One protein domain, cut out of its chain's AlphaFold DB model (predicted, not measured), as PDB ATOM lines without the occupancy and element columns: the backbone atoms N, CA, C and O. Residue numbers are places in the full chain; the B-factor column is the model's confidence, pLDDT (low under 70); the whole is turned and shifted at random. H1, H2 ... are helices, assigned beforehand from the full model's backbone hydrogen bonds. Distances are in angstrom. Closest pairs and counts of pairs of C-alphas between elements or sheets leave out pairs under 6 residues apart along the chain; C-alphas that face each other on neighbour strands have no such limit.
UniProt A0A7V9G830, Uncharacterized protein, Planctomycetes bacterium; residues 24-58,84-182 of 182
ATOM      1  N   TYR A  24      37.443  51.154  16.272       93.19
ATOM      2  CA  TYR A  24      38.018  49.845  16.586       93.19
ATOM      3  C   TYR A  24      37.398  48.692  15.782       93.19
ATOM      4  O   TYR A  24      37.749  47.538  16.032       93.19
ATOM      5  N   HIS A  25      36.492  48.974  14.836       93.81
ATOM      6  CA  HIS A  25      35.789  47.973  14.022       93.81
ATOM      7  C   HIS A  25      35.172  46.828  14.851       93.81
ATOM      8  O   HIS A  25      35.202  45.650  14.469       93.81
ATOM      9  N   ILE A  26      34.650  47.160  16.035       92.94
ATOM     10  CA  ILE A  26      34.134  46.175  16.997       92.94
ATOM     11  C   ILE A  26      32.875  45.500  16.447       92.94
ATOM     12  O   ILE A  26      32.679  44.298  16.633       92.94
ATOM     13  N   ASP A  27      32.047  46.254  15.735       91.56
ATOM     14  CA  ASP A  27      30.845  45.779  15.056       91.56
ATOM     15  C   ASP A  27      31.170  44.693  14.015       91.56
ATOM     16  O   ASP A  27      30.572  43.617  14.052       91.56
ATOM     17  N   LEU A  28      32.177  44.900  13.161       93.12
ATOM     18  CA  LEU A  28      32.603  43.912  12.161       93.12
ATOM     19  C   LEU A  28      33.126  42.626  12.817       93.12
ATOM     20  O   LEU A  28      32.780  41.513  12.401       93.12
ATOM     21  N   ALA A  29      33.931  42.754  13.875       93.50
ATOM     22  CA  ALA A  29      34.436  41.605  14.624       93.50
ATOM     23  C   ALA A  29      33.299  40.808  15.292       93.50
ATOM     24  O   ALA A  29      33.298  39.568  15.264       93.50
ATOM     25  N   LEU A  30      32.311  41.506  15.858       92.12
ATOM     26  CA  LEU A  30      31.120  40.902  16.449       92.12
ATOM     27  C   LEU A  30      30.257  40.202  15.401       92.12
ATOM     28  O   LEU A  30      29.851  39.062  15.629       92.12
ATOM     29  N   GLN A  31      30.027  40.827  14.246       93.81
ATOM     30  CA  GLN A  31      29.267  40.237  13.143       93.81
ATOM     31  C   GLN A  31      29.932  38.960  12.628       93.81
ATOM     32  O   GLN A  31      29.269  37.932  12.506       93.81
ATOM     33  N   LYS A  32      31.257  38.961  12.422       94.75
ATOM     34  CA  LYS A  32      31.991  37.757  11.996       94.75
ATOM     35  C   LYS A  32      31.819  36.604  12.987       94.75
ATOM     36  O   LYS A  32      31.526  35.478  12.589       94.75
ATOM     37  N   ARG A  33      31.970  36.875  14.289       92.81
ATOM     38  CA  ARG A  33      31.768  35.863  15.343       92.81
ATOM     39  C   ARG A  33      30.315  35.391  15.406       92.81
ATOM     40  O   ARG A  33      30.071  34.210  15.637       92.81
ATOM     41  N   HIS A  34      29.364  36.291  15.190       91.56
ATOM     42  CA  HIS A  34      27.938  35.984  15.139       91.56
ATOM     43  C   HIS A  34      27.592  35.037  13.985       91.56
ATOM     44  O   HIS A  34      27.002  33.985  14.222       91.56
ATOM     45  N   PHE A  35      28.050  35.331  12.765       91.94
ATOM     46  CA  PHE A  35      27.859  34.447  11.611       91.94
ATOM     47  C   PHE A  35      28.550  33.095  11.786       91.94
ATOM     48  O   PHE A  35      27.978  32.074  11.422       91.94
ATOM     49  N   MET A  36      29.735  33.060  12.402       92.50
ATOM     50  CA  MET A  36      30.415  31.799  12.708       92.50
ATOM     51  C   MET A  36      29.588  30.923  13.658       92.50
ATOM     52  O   MET A  36      29.453  29.727  13.422       92.50
ATOM     53  N   ARG A  37      28.982  31.504  14.703       90.50
ATOM     54  CA  ARG A  37      28.081  30.771  15.612       90.50
ATOM     55  C   ARG A  37      26.837  30.264  14.891       90.50
ATOM     56  O   ARG A  37      26.444  29.123  15.111       90.50
ATOM     57  N   LEU A  38      26.237  31.091  14.032       89.00
ATOM     58  CA  LEU A  38      25.077  30.697  13.234       89.00
ATOM     59  C   LEU A  38      25.429  29.543  12.288       89.00
ATOM     60  O   LEU A  38      24.695  28.563  12.233       89.00
ATOM     61  N   ALA A  39      26.575  29.625  11.606       91.50
ATOM     62  CA  ALA A  39      27.071  28.566  10.737       91.50
ATOM     63  C   ALA A  39      27.275  27.259  11.514       91.50
ATOM     64  O   ALA A  39      26.756  26.235  11.092       91.50
ATOM     65  N   VAL A  40      27.944  27.301  12.674       90.94
ATOM     66  CA  VAL A  40      28.138  26.126  13.544       90.94
ATOM     67  C   VAL A  40      26.801  25.537  13.999       90.94
ATOM     68  O   VAL A  40      26.612  24.326  13.937       90.94
ATOM     69  N   GLY A  41      25.855  26.375  14.431       87.69
ATOM     70  CA  GLY A  41      24.528  25.917  14.844       87.69
ATOM     71  C   GLY A  41      23.764  25.242  13.702       87.69
ATOM     72  O   GLY A  41      23.187  24.171  13.896       87.69
ATOM     73  N   LEU A  42      23.794  25.824  12.501       89.00
ATOM     74  CA  LEU A  42      23.132  25.279  11.313       89.00
ATOM     75  C   LEU A  42      23.774  23.972  10.839       89.00
ATOM     76  O   LEU A  42      23.053  23.009  10.581       89.00
ATOM     77  N   THR A  43      25.106  23.908  10.753       92.38
ATOM     78  CA  THR A  43      25.800  22.692  10.310       92.38
ATOM     79  C   THR A  43      25.620  21.547  11.299       92.38
ATOM     80  O   THR A  43      25.346  20.430  10.869       92.38
ATOM     81  N   ALA A  44      25.683  21.813  12.607       90.12
ATOM     82  CA  ALA A  44      25.398  20.812  13.633       90.12
ATOM     83  C   ALA A  44      23.957  20.292  13.530       90.12
ATOM     84  O   ALA A  44      23.728  19.086  13.556       90.12
ATOM     85  N   SER A  45      22.987  21.187  13.323       88.12
ATOM     86  CA  SER A  45      21.580  20.802  13.154       88.12
ATOM     87  C   SER A  45      21.372  19.918  11.932       88.12
ATOM     88  O   SER A  45      20.702  18.892  12.018       88.12
ATOM     89  N   LEU A  46      21.982  20.288  10.804       91.31
ATOM     90  CA  LEU A  46      21.926  19.498   9.580       91.31
ATOM     91  C   LEU A  46      22.563  18.119   9.781       91.31
ATOM     92  O   LEU A  46      21.990  17.123   9.353       91.31
ATOM     93  N   ALA A  47      23.706  18.051  10.468       91.69
ATOM     94  CA  ALA A  47      24.387  16.795  10.765       91.69
ATOM     95  C   ALA A  47      23.533  15.868  11.639       91.69
ATOM     96  O   ALA A  47      23.456  14.673  11.371       91.69
ATOM     97  N   VAL A  48      22.849  16.410  12.648       89.69
ATOM     98  CA  VAL A  48      21.978  15.644  13.551       89.69
ATOM     99  C   VAL A  48      20.727  15.136  12.829       89.69
ATOM    100  O   VAL A  48      20.355  13.975  12.990       89.69
ATOM    101  N   VAL A  49      20.105  15.967  11.987       86.62
ATOM    102  CA  VAL A  49      18.964  15.547  11.156       86.62
ATOM    103  C   VAL A  49      19.391  14.488  10.140       86.62
ATOM    104  O   VAL A  49      18.698  13.485   9.983       86.62
ATOM    105  N   ALA A  50      20.544  14.664   9.489       89.69
ATOM    106  CA  ALA A  50      21.097  13.670   8.574       89.69
ATOM    107  C   ALA A  50      21.399  12.351   9.300       89.69
ATOM    108  O   ALA A  50      21.023  11.288   8.815       89.69
ATOM    109  N   TYR A  51      22.010  12.411  10.487       88.44
ATOM    110  CA  TYR A  51      22.263  11.238  11.321       88.44
ATOM    111  C   TYR A  51      20.971  10.478  11.628       88.44
ATOM    112  O   TYR A  51      20.926   9.264  11.425       88.44
ATOM    113  N   ASN A  52      19.917  11.188  12.044       86.81
ATOM    114  CA  ASN A  52      18.605  10.593  12.295       86.81
ATOM    115  C   ASN A  52      18.004   9.960  11.029       86.81
ATOM    116  O   ASN A  52      17.545   8.824  11.085       86.81
ATOM    117  N   ALA A  53      18.094  10.638   9.880       85.19
ATOM    118  CA  ALA A  53      17.594  10.127   8.604       85.19
ATOM    119  C   ALA A  53      18.288   8.822   8.168       85.19
ATOM    120  O   ALA A  53      17.631   7.919   7.648       85.19
ATOM    121  N   PHE A  54      19.604   8.711   8.377       87.94
ATOM    122  CA  PHE A  54      20.369   7.506   8.036       87.94
ATOM    123  C   PHE A  54      20.159   6.360   9.030       87.94
ATOM    124  O   PHE A  54      20.215   5.198   8.636       87.94
ATOM    125  N   HIS A  55      19.884   6.664  10.299       82.31
ATOM    126  CA  HIS A  55      19.667   5.676  11.358       82.31
ATOM    127  C   HIS A  55      18.179   5.419  11.585       82.31
ATOM    128  O   HIS A  55      17.697   5.421  12.715       82.31
ATOM    129  N   ARG A  56      17.424   5.202  10.511       67.69
ATOM    130  CA  ARG A  56      15.992   4.932  10.607       67.69
ATOM    131  C   ARG A  56      15.753   3.546  11.212       67.69
ATOM    132  O   ARG A  56      15.938   2.537  10.537       67.69
ATOM    133  N   HIS A  57      15.352   3.493  12.480       64.88
ATOM    134  CA  HIS A  57      15.037   2.236  13.162       64.88
ATOM    135  C   HIS A  57      13.574   1.870  12.890       64.88
ATOM    136  O   HIS A  57      12.660   2.636  13.192       64.88
ATOM    137  N   ALA A  58      13.352   0.705  12.287       51.38
ATOM    138  CA  ALA A  58      12.030   0.137  12.064       51.38
ATOM    139  C   ALA A  58      11.731  -0.853  13.194       51.38
ATOM    140  O   ALA A  58      11.938  -2.043  13.000       51.38
ATOM    141  N   ILE A  84      17.443  30.329  30.178       90.75
ATOM    142  CA  ILE A  84      17.279  31.590  29.437       90.75
ATOM    143  C   ILE A  84      16.785  32.708  30.361       90.75
ATOM    144  O   ILE A  84      17.323  33.816  30.317       90.75
ATOM    145  N   LEU A  85      15.788  32.433  31.205       92.12
ATOM    146  CA  LEU A  85      15.207  33.422  32.114       92.12
ATOM    147  C   LEU A  85      16.207  33.862  33.186       92.12
ATOM    148  O   LEU A  85      16.466  35.058  33.331       92.12
ATOM    149  N   VAL A  86      16.811  32.910  33.900       93.56
ATOM    150  CA  VAL A  86      17.766  33.182  34.984       93.56
ATOM    151  C   VAL A  86      19.023  33.845  34.436       93.56
ATOM    152  O   VAL A  86      19.467  34.868  34.963       93.56
ATOM    153  N   TYR A  87      19.594  33.305  33.358       92.12
ATOM    154  CA  TYR A  87      20.804  33.862  32.766       92.12
ATOM    155  C   TYR A  87      20.525  35.219  32.121       92.12
ATOM    156  O   TYR A  87      21.314  36.140  32.298       92.12
ATOM    157  N   GLY A  88      19.390  35.391  31.442       89.31
ATOM    158  CA  GLY A  88      18.985  36.671  30.861       89.31
ATOM    159  C   GLY A  88      18.754  37.751  31.906       89.31
ATOM    160  O   GLY A  88      19.222  38.876  31.731       89.31
ATOM    161  N   TRP A  89      18.107  37.413  33.021       90.75
ATOM    162  CA  TRP A  89      17.957  38.327  34.147       90.75
ATOM    163  C   TRP A  89      19.315  38.712  34.740       90.75
ATOM    164  O   TRP A  89      19.620  39.900  34.857       90.75
ATOM    165  N   ARG A  90      20.178  37.726  35.014       91.38
ATOM    166  CA  ARG A  90      21.528  37.953  35.546       91.38
ATOM    167  C   ARG A  90      22.384  38.812  34.616       91.38
ATOM    168  O   ARG A  90      23.078  39.711  35.081       91.38
ATOM    169  N   LEU A  91      22.333  38.559  33.311       87.56
ATOM    170  CA  LEU A  91      23.131  39.277  32.320       87.56
ATOM    171  C   LEU A  91      22.659  40.730  32.169       87.56
ATOM    172  O   LEU A  91      23.483  41.636  32.096       87.56
ATOM    173  N   ARG A  92      21.341  40.972  32.207       87.69
ATOM    174  CA  ARG A  92      20.772  42.332  32.245       87.69
ATOM    175  C   ARG A  92      21.145  43.072  33.527       87.69
ATOM    176  O   ARG A  92      21.462  44.254  33.463       87.69
ATOM    177  N   ALA A  93      21.139  42.392  34.674       87.38
ATOM    178  CA  ALA A  93      21.563  42.984  35.939       87.38
ATOM    179  C   ALA A  93      23.047  43.390  35.912       87.38
ATOM    180  O   ALA A  93      23.383  44.485  36.348       87.38
ATOM    181  N   GLN A  94      23.921  42.556  35.334       85.75
ATOM    182  CA  GLN A  94      25.340  42.891  35.135       85.75
ATOM    183  C   GLN A  94      25.536  44.096  34.210       85.75
ATOM    184  O   GLN A  94      26.452  44.889  34.420       85.75
ATOM    185  N   LEU A  95      24.674  44.239  33.204       83.81
ATOM    186  CA  LEU A  95      24.753  45.334  32.247       83.81
ATOM    187  C   LEU A  95      24.436  46.692  32.902       83.81
ATOM    188  O   LEU A  95      25.092  47.672  32.578       83.81
ATOM    189  N   ARG A  96      23.522  46.727  33.884       83.06
ATOM    190  CA  ARG A  96      23.107  47.931  34.641       83.06
ATOM    191  C   ARG A  96      24.125  48.458  35.662       83.06
ATOM    192  O   ARG A  96      23.826  49.410  36.378       83.06
ATOM    193  N   GLY A  97      25.295  47.837  35.804       78.38
ATOM    194  CA  GLY A  97      26.325  48.359  36.707       78.38
ATOM    195  C   GLY A  97      26.830  49.739  36.263       78.38
ATOM    196  O   GLY A  97      26.832  50.043  35.072       78.38
ATOM    197  N   HIS A  98      27.362  50.542  37.189       76.50
ATOM    198  CA  HIS A  98      28.062  51.788  36.842       76.50
ATOM    199  C   HIS A  98      29.389  51.458  36.151       76.50
ATOM    200  O   HIS A  98      30.111  50.571  36.606       76.50
ATOM    201  N   ALA A  99      29.664  52.077  35.007       79.62
ATOM    202  CA  ALA A  99      30.926  51.961  34.279       79.62
ATOM    203  C   ALA A  99      31.598  53.331  34.286       79.62
ATOM    204  O   ALA A  99      30.951  54.319  33.936       79.62
ATOM    205  N   GLU A 100      32.866  53.383  34.683       82.50
ATOM    206  CA  GLU A 100      33.576  54.652  34.879       82.50
ATOM    207  C   GLU A 100      34.132  55.195  33.560       82.50
ATOM    208  O   GLU A 100      34.304  56.399  33.400       82.50
ATOM    209  N   THR A 101      34.377  54.311  32.586       87.38
ATOM    210  CA  THR A 101      34.984  54.676  31.302       87.38
ATOM    211  C   THR A 101      34.153  54.223  30.101       87.38
ATOM    212  O   THR A 101      33.488  53.185  30.128       87.38
ATOM    213  N   MET A 102      34.252  54.961  28.988       87.25
ATOM    214  CA  MET A 102      33.626  54.588  27.707       87.25
ATOM    215  C   MET A 102      34.075  53.195  27.237       87.25
ATOM    216  O   MET A 102      33.275  52.382  26.773       87.25
ATOM    217  N   ARG A 103      35.358  52.869  27.433       88.81
ATOM    218  CA  ARG A 103      35.911  51.547  27.117       88.81
ATOM    219  C   ARG A 103      35.204  50.435  27.893       88.81
ATOM    220  O   ARG A 103      34.889  49.400  27.311       88.81
ATOM    221  N   GLU A 104      34.952  50.625  29.186       88.06
ATOM    222  CA  GLU A 104      34.217  49.654  30.001       88.06
ATOM    223  C   GLU A 104      32.767  49.501  29.554       88.06
ATOM    224  O   GLU A 104      32.265  48.380  29.510       88.06
ATOM    225  N   GLN A 105      32.105  50.601  29.186       88.00
ATOM    226  CA  GLN A 105      30.741  50.562  28.655       88.00
ATOM    227  C   GLN A 105      30.676  49.707  27.384       88.00
ATOM    228  O   GLN A 105      29.860  48.786  27.298       88.00
ATOM    229  N   VAL A 106      31.589  49.938  26.434       90.19
ATOM    230  CA  VAL A 106      31.696  49.149  25.198       90.19
ATOM    231  C   VAL A 106      31.987  47.682  25.510       90.19
ATOM    232  O   VAL A 106      31.291  46.801  25.004       90.19
ATOM    233  N   LEU A 107      32.963  47.399  26.379       90.50
ATOM    234  CA  LEU A 107      33.315  46.029  26.760       90.50
ATOM    235  C   LEU A 107      32.147  45.286  27.415       90.50
ATOM    236  O   LEU A 107      31.942  44.115  27.114       90.50
ATOM    237  N   ARG A 108      31.329  45.947  28.243       90.19
ATOM    238  CA  ARG A 108      30.142  45.323  28.849       90.19
ATOM    239  C   ARG A 108      29.086  44.950  27.816       90.19
ATOM    240  O   ARG A 108      28.534  43.853  27.895       90.19
ATOM    241  N   VAL A 109      28.819  45.821  26.842       91.50
ATOM    242  CA  VAL A 109      27.877  45.523  25.748       91.50
ATOM    243  C   VAL A 109      28.407  44.379  24.878       91.50
ATOM    244  O   VAL A 109      27.670  43.441  24.568       91.50
ATOM    245  N   VAL A 110      29.696  44.404  24.540       91.75
ATOM    246  CA  VAL A 110      30.383  43.339  23.790       91.75
ATOM    247  C   VAL A 110      30.305  42.002  24.536       91.75
ATOM    248  O   VAL A 110      29.904  40.992  23.951       91.75
ATOM    249  N   ASP A 111      30.624  41.988  25.830       92.31
ATOM    250  CA  ASP A 111      30.558  40.800  26.682       92.31
ATOM    251  C   ASP A 111      29.132  40.268  26.804       92.31
ATOM    252  O   ASP A 111      28.920  39.054  26.745       92.31
ATOM    253  N   PHE A 112      28.144  41.154  26.931       91.81
ATOM    254  CA  PHE A 112      26.733  40.787  26.942       91.81
ATOM    255  C   PHE A 112      26.346  40.051  25.653       91.81
ATOM    256  O   PHE A 112      25.843  38.926  25.712       91.81
ATOM    257  N   VAL A 113      26.642  40.632  24.484       91.62
ATOM    258  CA  VAL A 113      26.361  40.018  23.173       91.62
ATOM    259  C   VAL A 113      27.102  38.684  23.025       91.62
ATOM    260  O   VAL A 113      26.552  37.696  22.523       91.62
ATOM    261  N   HIS A 114      28.345  38.606  23.502       92.38
ATOM    262  CA  HIS A 114      29.119  37.375  23.450       92.38
ATOM    263  C   HIS A 114      28.549  36.268  24.326       92.38
ATOM    264  O   HIS A 114      28.372  35.155  23.822       92.38
ATOM    265  N   ARG A 115      28.263  36.557  25.595       93.00
ATOM    266  CA  ARG A 115      27.721  35.593  26.557       93.00
ATOM    267  C   ARG A 115      26.341  35.115  26.140       93.00
ATOM    268  O   ARG A 115      26.088  33.918  26.185       93.00
ATOM    269  N   TRP A 116      25.496  36.022  25.659       91.69
ATOM    270  CA  TRP A 116      24.170  35.668  25.167       91.69
ATOM    271  C   TRP A 116      24.233  34.723  23.961       91.69
ATOM    272  O   TRP A 116      23.592  33.675  23.962       91.69
ATOM    273  N   GLY A 117      25.069  35.030  22.963       91.06
ATOM    274  CA  GLY A 117      25.238  34.144  21.809       91.06
ATOM    275  C   GLY A 117      25.847  32.782  22.166       91.06
ATOM    276  O   GLY A 117      25.445  31.772  21.597       91.06
ATOM    277  N   ASN A 118      26.777  32.727  23.128       92.75
ATOM    278  CA  ASN A 118      27.340  31.459  23.607       92.75
ATOM    279  C   ASN A 118      26.305  30.625  24.376       92.75
ATOM    280  O   ASN A 118      26.266  29.412  24.201       92.75
ATOM    281  N   LEU A 119      25.461  31.264  25.194       93.12
ATOM    282  CA  LEU A 119      24.371  30.594  25.900       93.12
ATOM    283  C   LEU A 119      23.419  29.918  24.913       93.12
ATOM    284  O   LEU A 119      23.108  28.742  25.059       93.12
ATOM    285  N   LEU A 120      22.980  30.659  23.897       91.69
ATOM    286  CA  LEU A 120      22.080  30.143  22.871       91.69
ATOM    287  C   LEU A 120      22.694  28.960  22.119       91.69
ATOM    288  O   LEU A 120      22.036  27.937  21.950       91.69
ATOM    289  N   LEU A 121      23.968  29.061  21.730       91.69
ATOM    290  CA  LEU A 121      24.671  27.963  21.069       91.69
ATOM    291  C   LEU A 121      24.796  26.727  21.975       91.69
ATOM    292  O   LEU A 121      24.615  25.607  21.506       91.69
ATOM    293  N   PHE A 122      25.058  26.924  23.268       94.19
ATOM    294  CA  PHE A 122      25.093  25.837  24.245       94.19
ATOM    295  C   PHE A 122      23.731  25.140  24.372       94.19
ATOM    296  O   PHE A 122      23.671  23.916  24.353       94.19
ATOM    297  N   LEU A 123      22.636  25.903  24.433       91.62
ATOM    298  CA  LEU A 123      21.279  25.349  24.478       91.62
ATOM    299  C   LEU A 123      20.895  24.613  23.184       91.62
ATOM    300  O   LEU A 123      20.206  23.601  23.233       91.62
ATOM    301  N   ALA A 124      21.356  25.083  22.022       91.25
ATOM    302  CA  ALA A 124      21.196  24.336  20.775       91.25
ATOM    303  C   ALA A 124      21.929  22.992  20.832       91.25
ATOM    304  O   ALA A 124      21.341  21.961  20.516       91.25
ATOM    305  N   ALA A 125      23.180  22.996  21.301       93.25
ATOM    306  CA  ALA A 125      23.992  21.789  21.415       93.25
ATOM    307  C   ALA A 125      23.379  20.756  22.375       93.25
ATOM    308  O   ALA A 125      23.431  19.557  22.104       93.25
ATOM    309  N   THR A 126      22.757  21.188  23.478       93.62
ATOM    310  CA  THR A 126      22.052  20.261  24.375       93.62
ATOM    311  C   THR A 126      20.805  19.672  23.712       93.62
ATOM    312  O   THR A 126      20.595  18.466  23.823       93.62
ATOM    313  N   GLY A 127      20.036  20.463  22.955       90.50
ATOM    314  CA  GLY A 127      18.917  19.959  22.145       90.50
ATOM    315  C   GLY A 127      19.358  18.944  21.082       90.50
ATOM    316  O   GLY A 127      18.742  17.890  20.932       90.50
ATOM    317  N   HIS A 128      20.485  19.199  20.407       92.12
ATOM    318  CA  HIS A 128      21.116  18.246  19.483       92.12
ATOM    319  C   HIS A 128      21.484  16.931  20.170       92.12
ATOM    320  O   HIS A 128      21.201  15.863  19.631       92.12
ATOM    321  N   GLY A 129      22.064  16.998  21.370       89.94
ATOM    322  CA  GLY A 129      22.382  15.817  22.174       89.94
ATOM    323  C   GLY A 129      21.142  14.990  22.522       89.94
ATOM    324  O   GLY A 129      21.167  13.769  22.375       89.94
ATOM    325  N   VAL A 130      20.039  15.643  22.909       88.81
ATOM    326  CA  VAL A 130      18.755  14.969  23.177       88.81
ATOM    327  C   VAL A 130      18.219  14.284  21.920       88.81
ATOM    328  O   VAL A 130      17.756  13.149  22.003       88.81
ATOM    329  N   LEU A 131      18.320  14.921  20.749       88.31
ATOM    330  CA  LEU A 131      17.864  14.334  19.487       88.31
ATOM    331  C   LEU A 131      18.696  13.105  19.095       88.31
ATOM    332  O   LEU A 131      18.133  12.068  18.745       88.31
ATOM    333  N   VAL A 132      20.027  13.183  19.196       89.12
ATOM    334  CA  VAL A 132      20.915  12.033  18.942       89.12
ATOM    335  C   VAL A 132      20.609  10.897  19.916       89.12
ATOM    336  O   VAL A 132      20.470   9.754  19.491       89.12
ATOM    337  N   PHE A 133      20.425  11.205  21.202       86.31
ATOM    338  CA  PHE A 133      20.062  10.212  22.210       86.31
ATOM    339  C   PHE A 133      18.706   9.558  21.912       86.31
ATOM    340  O   PHE A 133      18.599   8.335  21.912       86.31
ATOM    341  N   GLY A 134      17.686  10.349  21.566       83.50
ATOM    342  CA  GLY A 134      16.384   9.834  21.141       83.50
ATOM    343  C   GLY A 134      16.483   8.950  19.896       83.50
ATOM    344  O   GLY A 134      15.853   7.896  19.843       83.50
ATOM    345  N   THR A 135      17.345   9.318  18.943       85.69
ATOM    346  CA  THR A 135      17.644   8.501  17.754       85.69
ATOM    347  C   THR A 135      18.232   7.146  18.140       85.69
ATOM    348  O   THR A 135      17.794   6.121  17.631       85.69
ATOM    349  N   MET A 136      19.190   7.115  19.075       84.69
ATOM    350  CA  MET A 136      19.783   5.866  19.575       84.69
ATOM    351  C   MET A 136      18.773   4.981  20.316       84.69
ATOM    352  O   MET A 136      18.933   3.766  20.350       84.69
ATOM    353  N   LEU A 137      17.723   5.573  20.889       81.19
ATOM    354  CA  LEU A 137      16.614   4.844  21.508       81.19
ATOM    355  C   LEU A 137      15.552   4.366  20.504       81.19
ATOM    356  O   LEU A 137      14.579   3.730  20.914       81.19
ATOM    357  N   GLY A 138      15.753   4.635  19.211       79.44
ATOM    358  CA  GLY A 138      14.889   4.190  18.122       79.44
ATOM    359  C   GLY A 138      13.822   5.199  17.699       79.44
ATOM    360  O   GLY A 138      12.919   4.830  16.953       79.44
ATOM    361  N   LEU A 139      13.890   6.461  18.145       77.38
ATOM    362  CA  LEU A 139      12.981   7.493  17.651       77.38
ATOM    363  C   LEU A 139      13.446   8.059  16.302       77.38
ATOM    364  O   LEU A 139      14.575   8.520  16.135       77.38
ATOM    365  N   ASP A 140      12.516   8.103  15.359       80.56
ATOM    366  CA  ASP A 140      12.711   8.662  14.024       80.56
ATOM    367  C   ASP A 140      11.966  10.002  13.913       80.56
ATOM    368  O   ASP A 140      10.757  10.071  14.162       80.56
ATOM    369  N   VAL A 141      12.672  11.068  13.520       75.75
ATOM    370  CA  VAL A 141      12.111  12.416  13.301       75.75
ATOM    371  C   VAL A 141      11.043  12.399  12.201       75.75
ATOM    372  O   VAL A 141      10.108  13.198  12.237       75.75
ATOM    373  N   PHE A 142      11.144  11.475  11.244       78.12
ATOM    374  CA  PHE A 142      10.222  11.342  10.114       78.12
ATOM    375  C   PHE A 142       9.083  10.348  10.370       78.12
ATOM    376  O   PHE A 142       8.263  10.098   9.481       78.12
ATOM    377  N   SER A 143       9.007   9.775  11.572       78.19
ATOM    378  CA  SER A 143       7.880   8.941  11.985       78.19
ATOM    379  C   SER A 143       6.665   9.783  12.396       78.19
ATOM    380  O   SER A 143       6.749  11.000  12.578       78.19
ATOM    381  N   ARG A 144       5.511   9.128  12.579       72.75
ATOM    382  CA  ARG A 144       4.275   9.780  13.049       72.75
ATOM    383  C   ARG A 144       4.463  10.466  14.412       72.75
ATOM    384  O   ARG A 144       3.882  11.528  14.634       72.75
ATOM    385  N   ASP A 145       5.348   9.909  15.239       69.62
ATOM    386  CA  ASP A 145       5.686  10.388  16.584       69.62
ATOM    387  C   ASP A 145       6.941  11.284  16.600       69.62
ATOM    388  O   ASP A 145       7.274  11.906  17.610       69.62
ATOM    389  N   GLY A 146       7.601  11.463  15.449       70.00
ATOM    390  CA  GLY A 146       8.798  12.296  15.284       70.00
ATOM    391  C   GLY A 146       8.588  13.782  15.593       70.00
ATOM    392  O   GLY A 146       9.549  14.529  15.783       70.00
ATOM    393  N   ARG A 147       7.328  14.214  15.744       78.50
ATOM    394  CA  ARG A 147       6.964  15.558  16.220       78.50
ATOM    395  C   ARG A 147       7.597  15.886  17.566       78.50
ATOM    396  O   ARG A 147       8.028  17.017  17.757       78.50
ATOM    397  N   VAL A 148       7.687  14.915  18.474       76.50
ATOM    398  CA  VAL A 148       8.268  15.136  19.803       76.50
ATOM    399  C   VAL A 148       9.760  15.463  19.679       76.50
ATOM    400  O   VAL A 148      10.238  16.426  20.278       76.50
ATOM    401  N   LEU A 149      10.484  14.747  18.812       74.81
ATOM    402  CA  LEU A 149      11.885  15.045  18.509       74.81
ATOM    403  C   LEU A 149      12.058  16.398  17.813       74.81
ATOM    404  O   LEU A 149      13.009  17.108  18.122       74.81
ATOM    405  N   LEU A 150      11.148  16.809  16.927       81.06
ATOM    406  CA  LEU A 150      11.230  18.134  16.296       81.06
ATOM    407  C   LEU A 150      11.183  19.271  17.323       81.06
ATOM    408  O   LEU A 150      11.862  20.280  17.146       81.06
ATOM    409  N   ILE A 151      10.445  19.106  18.425       85.25
ATOM    410  CA  ILE A 151      10.383  20.119  19.486       85.25
ATOM    411  C   ILE A 151      11.750  20.277  20.182       85.25
ATOM    412  O   ILE A 151      12.088  21.378  20.611       85.25
ATOM    413  N   THR A 152      12.601  19.244  20.214       83.94
ATOM    414  CA  THR A 152      13.978  19.360  20.745       83.94
ATOM    415  C   THR A 152      14.864  20.302  19.930       83.94
ATOM    416  O   THR A 152      15.883  20.777  20.426       83.94
ATOM    417  N   LEU A 153      14.454  20.646  18.703       85.06
ATOM    418  CA  LEU A 153      15.103  21.664  17.879       85.06
ATOM    419  C   LEU A 153      14.625  23.086  18.202       85.06
ATOM    420  O   LEU A 153      15.143  24.036  17.621       85.06
ATOM    421  N   ALA A 154      13.692  23.285  19.139       87.94
ATOM    422  CA  ALA A 154      13.236  24.617  19.534       87.94
ATOM    423  C   ALA A 154      14.378  25.541  20.013       87.94
ATOM    424  O   ALA A 154      14.424  26.686  19.554       87.94
ATOM    425  N   PRO A 155      15.353  25.095  20.839       85.62
ATOM    426  CA  PRO A 155      16.518  25.913  21.179       85.62
ATOM    427  C   PRO A 155      17.341  26.302  19.947       85.62
ATOM    428  O   PRO A 155      17.762  27.446  19.821       85.62
ATOM    429  N   THR A 156      17.508  25.382  18.996       86.38
ATOM    430  CA  THR A 156      18.185  25.647  17.719       86.38
ATOM    431  C   THR A 156      17.440  26.693  16.896       86.38
ATOM    432  O   THR A 156      18.048  27.644  16.407       86.38
ATOM    433  N   LEU A 157      16.119  26.560  16.766       87.75
ATOM    434  CA  LEU A 157      15.285  27.537  16.074       87.75
ATOM    435  C   LEU A 157      15.401  28.914  16.734       87.75
ATOM    436  O   LEU A 157      15.513  29.919  16.035       87.75
ATOM    437  N   LEU A 158      15.461  28.966  18.066       87.56
ATOM    438  CA  LEU A 158      15.717  30.202  18.797       87.56
ATOM    439  C   LEU A 158      17.081  30.805  18.427       87.56
ATOM    440  O   LEU A 158      17.153  32.014  18.224       87.56
ATOM    441  N   VAL A 159      18.141  29.998  18.276       85.25
ATOM    442  CA  VAL A 159      19.451  30.476  17.788       85.25
ATOM    443  C   VAL A 159      19.353  31.034  16.375       85.25
ATOM    444  O   VAL A 159      19.963  32.060  16.104       85.25
ATOM    445  N   ILE A 160      18.587  30.403  15.485       85.38
ATOM    446  CA  ILE A 160      18.413  30.865  14.101       85.38
ATOM    447  C   ILE A 160      17.644  32.187  14.072       85.38
ATOM    448  O   ILE A 160      18.116  33.159  13.484       85.38
ATOM    449  N   ILE A 161      16.497  32.259  14.754       88.81
ATOM    450  CA  ILE A 161      15.680  33.478  14.844       88.81
ATOM    451  C   ILE A 161      16.500  34.602  15.474       88.81
ATOM    452  O   ILE A 161      16.536  35.715  14.948       88.81
ATOM    453  N   HIS A 162      17.200  34.320  16.572       86.81
ATOM    454  CA  HIS A 162      18.101  35.280  17.196       86.81
ATOM    455  C   HIS A 162      19.239  35.666  16.241       86.81
ATOM    456  O   HIS A 162      19.542  36.839  16.081       86.81
ATOM    457  N   GLY A 163      19.830  34.701  15.546       83.00
ATOM    458  CA  GLY A 163      20.894  34.901  14.569       83.00
ATOM    459  C   GLY A 163      20.499  35.868  13.455       83.00
ATOM    460  O   GLY A 163      21.260  36.764  13.109       83.00
ATOM    461  N   ILE A 164      19.288  35.738  12.928       87.44
ATOM    462  CA  ILE A 164      18.822  36.568  11.814       87.44
ATOM    463  C   ILE A 164      18.336  37.934  12.309       87.44
ATOM    464  O   ILE A 164      18.620  38.955  11.690       87.44
ATOM    465  N   THR A 165      17.627  37.981  13.440       87.69
ATOM    466  CA  THR A 165      17.003  39.226  13.927       87.69
ATOM    467  C   THR A 165      17.919  40.068  14.811       87.69
ATOM    468  O   THR A 165      17.622  41.234  15.072       87.69
ATOM    469  N   GLN A 166      19.014  39.496  15.318       89.38
ATOM    470  CA  GLN A 166      19.857  40.119  16.338       89.38
ATOM    471  C   GLN A 166      21.319  40.292  15.908       89.38
ATOM    472  O   GLN A 166      22.226  40.227  16.737       89.38
ATOM    473  N   ILE A 167      21.537  40.562  14.616       91.06
ATOM    474  CA  ILE A 167      22.855  40.886  14.049       91.06
ATOM    475  C   ILE A 167      23.452  42.085  14.804       91.06
ATOM    476  O   ILE A 167      22.779  43.112  14.898       91.06
ATOM    477  N   PRO A 168      24.685  41.997  15.338       91.31
ATOM    478  CA  PRO A 168      25.308  43.056  16.133       91.31
ATOM    479  C   PRO A 168      25.803  44.212  15.248       91.31
ATOM    480  O   PRO A 168      27.001  44.421  15.073       91.31
ATOM    481  N   THR A 169      24.865  44.947  14.656       92.75
ATOM    482  CA  THR A 169      25.134  46.198  13.941       92.75
ATOM    483  C   THR A 169      25.455  47.319  14.923       92.75
ATOM    484  O   THR A 169      25.080  47.253  16.097       92.75
ATOM    485  N   ARG A 170      26.118  48.373  14.436       91.38
ATOM    486  CA  ARG A 170      26.412  49.577  15.222       91.38
ATOM    487  C   ARG A 170      25.161  50.121  15.917       91.38
ATOM    488  O   ARG A 170      25.145  50.180  17.142       91.38
ATOM    489  N   ASP A 171      24.099  50.404  15.163       91.50
ATOM    490  CA  ASP A 171      22.849  50.981  15.689       91.50
ATOM    491  C   ASP A 171      22.248  50.141  16.812       91.50
ATOM    492  O   ASP A 171      21.743  50.643  17.812       91.50
ATOM    493  N   ARG A 172      22.345  48.821  16.677       90.06
ATOM    494  CA  ARG A 172      21.840  47.897  17.676       90.06
ATOM    495  C   ARG A 172      22.677  47.926  18.951       90.06
ATOM    496  O   ARG A 172      22.097  47.937  20.035       90.06
ATOM    497  N   LEU A 173      24.005  47.915  18.845       91.56
ATOM    498  CA  LEU A 173      24.900  48.005  20.005       91.56
ATOM    499  C   LEU A 173      24.686  49.317  20.760       91.56
ATOM    500  O   LEU A 173      24.635  49.304  21.988       91.56
ATOM    501  N   VAL A 174      24.477  50.406  20.023       91.12
ATOM    502  CA  VAL A 174      24.137  51.708  20.591       91.12
ATOM    503  C   VAL A 174      22.763  51.665  21.271       91.12
ATOM    504  O   VAL A 174      22.654  52.001  22.441       91.12
ATOM    505  N   SER A 175      21.740  51.081  20.635       90.69
ATOM    506  CA  SER A 175      20.417  50.925  21.266       90.69
ATOM    507  C   SER A 175      20.443  50.080  22.548       90.69
ATOM    508  O   SER A 175      19.614  50.261  23.441       90.69
ATOM    509  N   ILE A 176      21.371  49.119  22.644       88.44
ATOM    510  CA  ILE A 176      21.580  48.321  23.856       88.44
ATOM    511  C   ILE A 176      22.212  49.191  24.940       88.44
ATOM    512  O   ILE A 176      21.772  49.112  26.083       88.44
ATOM    513  N   HIS A 177      23.206  50.010  24.593       88.44
ATOM    514  CA  HIS A 177      23.823  50.972  25.505       88.44
ATOM    515  C   HIS A 177      22.800  51.989  26.029       88.44
ATOM    516  O   HIS A 177      22.660  52.123  27.244       88.44
ATOM    517  N   ASP A 178      21.980  52.577  25.158       87.25
ATOM    518  CA  ASP A 178      20.962  53.558  25.552       87.25
ATOM    519  C   ASP A 178      19.960  52.993  26.560       87.25
ATOM    520  O   ASP A 178      19.648  53.640  27.555       87.25
ATOM    521  N   ARG A 179      19.494  51.753  26.347       84.69
ATOM    522  CA  ARG A 179      18.562  51.051  27.257       84.69
ATOM    523  C   ARG A 179      19.158  50.708  28.620       84.69
ATOM    524  O   ARG A 179      18.434  50.267  29.511       84.69
ATOM    525  N   VAL A 180      20.476  50.769  28.738       78.69
ATOM    526  CA  VAL A 180      21.218  50.432  29.956       78.69
ATOM    527  C   VAL A 180      21.561  51.690  30.731       78.69
ATOM    528  O   VAL A 180      21.554  51.661  31.958       78.69
ATOM    529  N   VAL A 181      21.864  52.771  30.013       73.56
ATOM    530  CA  VAL A 181      22.141  54.089  30.585       73.56
ATOM    531  C   VAL A 181      20.840  54.821  30.959       73.56
ATOM    532  O   VAL A 181      20.874  55.696  31.822       73.56
ATOM    533  N   SER A 182      19.699  54.484  30.335       65.25
ATOM    534  CA  SER A 182      18.337  54.922  30.711       65.25
ATOM    535  C   SER A 182      17.840  54.309  32.010       65.25
ATOM    536  O   SER A 182      17.380  55.108  32.847       65.25
TER     537      SER A 182
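This is residues 24 to 58 and 84 to 182 of the 182 residues of an uncharacterized protein of Planctomycetes bacterium (UniProt A0A7V9G830). Two long helices, H1 and H3, run side by side the same way along the length of a rod, and H2 folds back along H3 on the side away from H1, so that the three make a layer. Over one face of this layer the last part returns: H4 near the end of H3, H5 packed on both long helices, and H6 crossing H3 near its start. The printed part has 134 residues with six named helices, in order H1 to H6, and no named strand: the class is all helix. The whole is loose, with a radius of gyration of the C-alphas of 18.2 A, and spans 63 by 28 by 18 A.

H1, residues 26 to 54, touches H3, residues 102 to 136, at a shallow tilt of 3 degrees, the same way; their closest C-alphas, of Asn 52 and Thr 135, are 5.9 A apart. H2, residues 84 to 95, is apart from H1 and forms a helical hairpin with H3: they touch, opposite ways at a shallow tilt of 12 degrees, closest at the C-alphas of Leu 95 and Arg 108, 6.4 A. H3 is the hub, touching four helices. H4, residues 147 to 151, is close to H3 but not clearly touching, closest at the C-alphas of Leu 131 and Leu 149, 6.1 A. H5, residues 154 to 165, makes a bundle, a group of helices packed together, with H1 and H3. It touches H3 with residues 154 to 159 alone, at a tilt of 36 degrees, only just steep, opposite ways; the closest C-alphas, of Ala 124 and Thr 156, are 4.5 A apart. It touches H1 at 34 degrees, only just shallow, opposite ways, closest at the C-alphas of Leu 38 and Gly 163, 6.1 A. H6, residues 170 to 181, touches H3 about perpendicular, at 74 degrees, with the closest C-alphas, of Val 109 and His 177, 6.8 A apart. In H1, H2, H3, H4, H5 and H6 every O i to N i+4 pair is within hydrogen-bond range.

H1 begins at C-alpha 26, (34.134, 46.175, 16.997), and is 42.0 A long. H2 is 15.9 A long. H3, the longest helix, measures 51.3 A and ends at C-alpha 136, (19.783, 5.866, 19.575). H4 has five residues. H5 is 16.1 A long, and H6, 16.6 A, ends at C-alpha 181, (22.141, 54.089, 30.585).

The C-alphas of Ala 58 and Glu 100 are the two farthest apart, 62.9 A. Residues 59 to 83 are not printed; C-alphas 58 and 84 are 36.3 A apart across this cut. Of the links printed whole, none is long. The mean pLDDT of the printed part is 86.9; residues 56 to 58, 145 and 182 are under 70.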